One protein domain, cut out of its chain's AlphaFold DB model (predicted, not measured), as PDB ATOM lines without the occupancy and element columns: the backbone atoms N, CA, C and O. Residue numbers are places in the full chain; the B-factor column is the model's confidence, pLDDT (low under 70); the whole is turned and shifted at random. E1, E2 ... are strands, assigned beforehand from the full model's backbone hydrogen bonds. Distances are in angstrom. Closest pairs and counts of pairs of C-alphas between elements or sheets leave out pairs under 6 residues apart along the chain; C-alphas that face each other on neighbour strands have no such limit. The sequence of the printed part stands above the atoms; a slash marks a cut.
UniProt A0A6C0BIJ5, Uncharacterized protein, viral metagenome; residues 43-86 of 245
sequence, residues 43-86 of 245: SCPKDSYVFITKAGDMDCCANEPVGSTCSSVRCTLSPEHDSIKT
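This is residues 43 to 86 of the 245 residues of an uncharacterized protein of viral metagenome (UniProt A0A6C0BIJ5). Little regular structure is here: a small sheet of three short strands, set among loops, with a wide loop, residues 62 to 72, between E2 and E3, and a tail, residues 77 to 86, that folds back toward E3. The 44 printed residues have no named helix; E1, E2, E3 follow in chain and sheet order as an antiparallel meander, each strand the antiparallel neighbour of the one before. The class is all strand, with 12 residues in named elements; the whole is compact, radius of gyration of the C-alphas 9.2 A, spans 22 by 22 by 16 A.

Find inner strand E2, residues 58 to 61, 9.8 A long. E1, residues 49 to 52, runs 10.0 A from C-alpha 49 at (16.835, 35.755, 40.857). E3, residues 73 to 76, runs 7.6 A to C-alpha 76 at (11.988, 39.350, 49.962).

Hairpin E1 and E2 is antiparallel at 142 degrees; look for N 51 and O 59, 2.8 A apart. Hairpin E2 and E3 stands at 154 degrees, with N 60 and O 75 at 2.8 A.

The farthest C-alphas, Lys 46 and Ala 55, are 24.1 A apart. The printed part has no cut; link E1 to E2 is tight, E2 to E3 long. No printed residue is under 70 in pLDDT.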
ATOM      1  N   SER A  43      20.560  43.416  47.334       83.12
ATOM      2  CA  SER A  43      20.616  42.326  46.369       83.12
ATOM      3  C   SER A  43      20.113  41.007  46.944       83.12
ATOM      4  O   SER A  43      20.167  40.748  48.149       83.12
ATOM      5  N   CYS A  44      19.628  40.159  46.040       86.50
ATOM      6  CA  CYS A  44      19.250  38.796  46.359       86.50
ATOM      7  C   CYS A  44      20.474  37.926  46.702       86.50
ATOM      8  O   CYS A  44      21.574  38.189  46.205       86.50
ATOM      9  N   PRO A  45      20.299  36.870  47.521       85.69
ATOM     10  CA  PRO A  45      21.353  35.901  47.801       85.69
ATOM     11  C   PRO A  45      21.972  35.301  46.530       85.69
ATOM     12  O   PRO A  45      21.349  35.263  45.467       85.69
ATOM     13  N   LYS A  46      23.184  34.752  46.652       82.94
ATOM     14  CA  LYS A  46      23.812  33.999  45.559       82.94
ATOM     15  C   LYS A  46      22.882  32.873  45.072       82.94
ATOM     16  O   LYS A  46      22.166  32.264  45.872       82.94
ATOM     17  N   ASP A  47      22.902  32.624  43.764       85.75
ATOM     18  CA  ASP A  47      22.078  31.612  43.092       85.75
ATOM     19  C   ASP A  47      20.569  31.844  43.289       85.75
ATOM     20  O   ASP A  47      19.792  30.911  43.494       85.75
ATOM     21  N   SER A  48      20.155  33.113  43.285       91.56
ATOM     22  CA  SER A  48      18.748  33.499  43.271       91.56
ATOM     23  C   SER A  48      18.497  34.672  42.326       91.56
ATOM     24  O   SER A  48      19.416  35.412  41.970       91.56
ATOM     25  N   TYR A  49      17.248  34.814  41.894       92.94
ATOM     26  CA  TYR A  49      16.835  35.755  40.857       92.94
ATOM     27  C   TYR A  49      15.864  36.778  41.430       92.94
ATOM     28  O   TYR A  49      14.934  36.406  42.141       92.94
ATOM     29  N   VAL A  50      16.054  38.053  41.097       94.12
ATOM     30  CA  VAL A  50      15.101  39.105  41.468       94.12
ATOM     31  C   VAL A  50      13.832  38.943  40.630       94.12
ATOM     32  O   VAL A  50      13.896  38.852  39.404       94.12
ATOM     33  N   PHE A  51      12.679  38.940  41.284       94.94
ATOM     34  CA  PHE A  51      11.356  38.904  40.680       94.94
ATOM     35  C   PHE A  51      10.503  40.022  41.275       94.94
ATOM     36  O   PHE A  51      10.424  40.159  42.490       94.94
ATOM     37  N   ILE A  52       9.862  40.820  40.421       94.25
ATOM     38  CA  ILE A  52       8.980  41.901  40.866       94.25
ATOM     39  C   ILE A  52       7.537  41.409  40.792       94.25
ATOM     40  O   ILE A  52       7.044  41.071  39.710       94.25
ATOM     41  N   THR A  53       6.862  41.349  41.937       93.19
ATOM     42  CA  THR A  53       5.468  40.910  42.018       93.19
ATOM     43  C   THR A  53       4.532  41.943  41.387       93.19
ATOM     44  O   THR A  53       4.885  43.100  41.152       93.19
ATOM     45  N   LYS A  54       3.273  41.557  41.147       92.81
ATOM     46  CA  LYS A  54       2.238  42.492  40.668       92.81
ATOM     47  C   LYS A  54       1.937  43.620  41.665       92.81
ATOM     48  O   LYS A  54       1.404  44.644  41.251       92.81
ATOM     49  N   ALA A  55       2.254  43.421  42.946       92.94
ATOM     50  CA  ALA A  55       2.120  44.431  43.992       92.94
ATOM     51  C   ALA A  55       3.306  45.415  44.023       92.94
ATOM     52  O   ALA A  55       3.240  46.429  44.712       92.94
ATOM     53  N   GLY A  56       4.358  45.155  43.235       93.00
ATOM     54  CA  GLY A  56       5.586  45.947  43.215       93.00
ATOM     55  C   GLY A  56       6.646  45.468  44.207       93.00
ATOM     56  O   GLY A  56       7.669  46.135  44.347       93.00
ATOM     57  N   ASP A  57       6.433  44.328  44.871       93.56
ATOM     58  CA  ASP A  57       7.409  43.766  45.802       93.56
ATOM     59  C   ASP A  57       8.579  43.114  45.075       93.56
ATOM     60  O   ASP A  57       8.399  42.489  44.031       93.56
ATOM     61  N   MET A  58       9.781  43.261  45.628       94.25
ATOM     62  CA  MET A  58      10.998  42.664  45.080       94.25
ATOM     63  C   MET A  58      11.335  41.376  45.828       94.25
ATOM     64  O   MET A  58      11.887  41.415  46.925       94.25
ATOM     65  N   ASP A  59      11.058  40.239  45.207       94.88
ATOM     66  CA  ASP A  59      11.294  38.908  45.759       94.88
ATOM     67  C   ASP A  59      12.517  38.231  45.146       94.88
ATOM     68  O   ASP A  59      12.882  38.467  43.998       94.88
ATOM     69  N   CYS A  60      13.148  37.345  45.912       95.12
ATOM     70  CA  CYS A  60      14.300  36.560  45.490       95.12
ATOM     71  C   CYS A  60      13.901  35.100  45.275       95.12
ATOM     72  O   CYS A  60      13.672  34.346  46.225       95.12
ATOM     73  N   CYS A  61      13.848  34.684  44.016       95.00
ATOM     74  CA  CYS A  61      13.468  33.345  43.584       95.00
ATOM     75  C   CYS A  61      14.638  32.368  43.632       95.00
ATOM     76  O   CYS A  61      15.725  32.674  43.152       95.00
ATOM     77  N   ALA A  62      14.402  31.157  44.137       93.94
ATOM     78  CA  ALA A  62      15.396  30.080  44.134       93.94
ATOM     79  C   ALA A  62      15.797  29.630  42.718       93.94
ATOM     80  O   ALA A  62      16.884  29.095  42.541       93.94
ATOM     81  N   ASN A  63      14.902  29.813  41.745       93.06
ATOM     82  CA  ASN A  63      15.067  29.410  40.353       93.06
ATOM     83  C   ASN A  63      14.728  30.586  39.435       93.06
ATOM     84  O   ASN A  63      14.068  31.536  39.867       93.06
ATOM     85  N   GLU A  64      15.136  30.497  38.171       94.00
ATOM     86  CA  GLU A  64      14.779  31.491  37.162       94.00
ATOM     87  C   GLU A  64      13.241  31.615  37.059       94.00
ATOM     88  O   GLU A  64      12.550  30.594  36.942       94.00
ATOM     89  N   PRO A  65      12.674  32.832  37.155       91.81
ATOM     90  CA  PRO A  65      11.235  33.032  37.040       91.81
ATOM     91  C   PRO A  65      10.724  32.589  35.665       91.81
ATOM     92  O   PRO A  65      11.285  32.952  34.634       91.81
ATOM     93  N   VAL A  66       9.613  31.850  35.636       92.25
ATOM     94  CA  VAL A  66       8.965  31.441  34.382       92.25
ATOM     95  C   VAL A  66       7.755  32.341  34.156       92.25
ATOM     96  O   VAL A  66       6.747  32.264  34.865       92.25
ATOM     97  N   GLY A  67       7.865  33.237  33.174       89.00
ATOM     98  CA  GLY A  67       6.830  34.221  32.861       89.00
ATOM     99  C   GLY A  67       6.625  35.227  33.997       89.00
ATOM    100  O   GLY A  67       7.520  35.994  34.325       89.00
ATOM    101  N   SER A  68       5.427  35.235  34.590       86.19
ATOM    102  CA  SER A  68       5.054  36.138  35.696       86.19
ATOM    103  C   SER A  68       4.963  35.421  37.043       86.19
ATOM    104  O   SER A  68       4.245  35.867  37.938       86.19
ATOM    105  N   THR A  69       5.643  34.281  37.174       88.62
ATOM    106  CA  THR A  69       5.574  33.450  38.377       88.62
ATOM    107  C   THR A  69       6.953  33.050  38.874       88.62
ATOM    108  O   THR A  69       7.812  32.609  38.109       88.62
ATOM    109  N   CYS A  70       7.122  33.170  40.187       91.19
ATOM    110  CA  CYS A  70       8.230  32.618  40.941       91.19
ATOM    111  C   CYS A  70       7.767  31.318  41.605       91.19
ATOM    112  O   CYS A  70       6.859  31.341  42.433       91.19
ATOM    113  N   SER A  71       8.353  30.176  41.242       88.56
ATOM    114  CA  SER A  71       7.929  28.872  41.780       88.56
ATOM    115  C   SER A  71       8.304  28.675  43.252       88.56
ATOM    116  O   SER A  71       7.619  27.958  43.975       88.56
ATOM    117  N   SER A  72       9.393  29.303  43.700       93.31
ATOM    118  CA  SER A  72       9.879  29.224  45.075       93.31
ATOM    119  C   SER A  72      10.579  30.526  45.449       93.31
ATOM    120  O   SER A  72      11.701  30.786  45.005       93.31
ATOM    121  N   VAL A  73       9.906  31.348  46.256       94.19
ATOM    122  CA  VAL A  73      10.497  32.557  46.836       94.19
ATOM    123  C   VAL A  73      11.329  32.153  48.051       94.19
ATOM    124  O   VAL A  73      10.821  31.516  48.973       94.19
ATOM    125  N   ARG A  74      12.618  32.504  48.056       93.94
ATOM    126  CA  ARG A  74      13.507  32.282  49.206       93.94
ATOM    127  C   ARG A  74      13.339  33.367  50.252       93.94
ATOM    128  O   ARG A  74      13.348  33.073  51.443       93.94
ATOM    129  N   CYS A  75      13.266  34.613  49.804       93.69
ATOM    130  CA  CYS A  75      13.212  35.788  50.659       93.69
ATOM    131  C   CYS A  75      12.725  37.002  49.874       93.69
ATOM    132  O   CYS A  75      12.711  36.965  48.645       93.69
ATOM    133  N   THR A  76      12.372  38.074  50.577       94.88
ATOM    134  CA  THR A  76      11.988  39.350  49.962       94.88
ATOM    135  C   THR A  76      12.965  40.479  50.315       94.88
ATOM    136  O   THR A  76      13.528  40.511  51.415       94.88
ATOM    137  N   LEU A  77      13.216  41.382  49.364       92.06
ATOM    138  CA  LEU A  77      13.917  42.659  49.562       92.06
ATOM    139  C   LEU A  77      12.944  43.782  49.962       92.06
ATOM    140  O   LEU A  77      13.378  44.839  50.420       92.06
ATOM    141  N   SER A  78      11.638  43.543  49.814       92.94
ATOM    142  CA  SER A  78      10.553  44.375  50.338       92.94
ATOM    143  C   SER A  78      10.305  44.117  51.836       92.94
ATOM    144  O   SER A  78      10.911  43.221  52.433       92.94
ATOM    145  N   PRO A  79       9.410  44.886  52.491       91.75
ATOM    146  CA  PRO A  79       8.833  44.480  53.769       91.75
ATOM    147  C   PRO A  79       8.226  43.068  53.707       91.75
ATOM    148  O   PRO A  79       7.776  42.616  52.654       91.75
ATOM    149  N   GLU A  80       8.211  42.380  54.850       92.25
ATOM    150  CA  GLU A  80       7.626  41.038  54.953       92.25
ATOM    151  C   GLU A  80       6.159  41.041  54.510       92.25
ATOM    152  O   GLU A  80       5.369  41.882  54.941       92.25
ATOM    153  N   HIS A  81       5.801  40.074  53.672       92.50
ATOM    154  CA  HIS A  81       4.453  39.873  53.147       92.50
ATOM    155  C   HIS A  81       4.250  38.388  52.839       92.50
ATOM    156  O   HIS A  81       5.222  37.651  52.721       92.50
ATOM    157  N   ASP A  82       3.003  37.920  52.763       91.75
ATOM    158  CA  ASP A  82       2.658  36.540  52.377       91.75
ATOM    159  C   ASP A  82       3.454  35.432  53.107       91.75
ATOM    160  O   ASP A  82       3.706  34.354  52.574       91.75
ATOM    161  N   SER A  83       3.834  35.678  54.368       93.06
ATOM    162  CA  SER A  83       4.712  34.811  55.186       93.06
ATOM    163  C   SER A  83       6.153  34.646  54.666       93.06
ATOM    164  O   SER A  83       6.905  33.809  55.170       93.06
ATOM    165  N   ILE A  84       6.558  35.457  53.689       93.38
ATOM    166  CA  ILE A  84       7.905  35.532  53.130       93.38
ATOM    167  C   ILE A  84       8.738  36.481  53.995       93.38
ATOM    168  O   ILE A  84       8.425  37.658  54.176       93.38
ATOM    169  N   LYS A  85       9.830  35.947  54.540       94.12
ATOM    170  CA  LYS A  85      10.768  36.698  55.377       94.12
ATOM    171  C   LYS A  85      11.678  37.590  54.544       94.12
ATOM    172  O   LYS A  85      12.050  37.244  53.418       94.12
ATOM    173  N   THR A  86      12.134  38.693  55.137       92.81
ATOM    174  CA  THR A  86      13.153  39.531  54.489       92.81
ATOM    175  C   THR A  86      14.463  38.764  54.307       92.81
ATOM    176  O   THR A  86      14.861  37.981  55.178       92.81
TER     177      THR A  86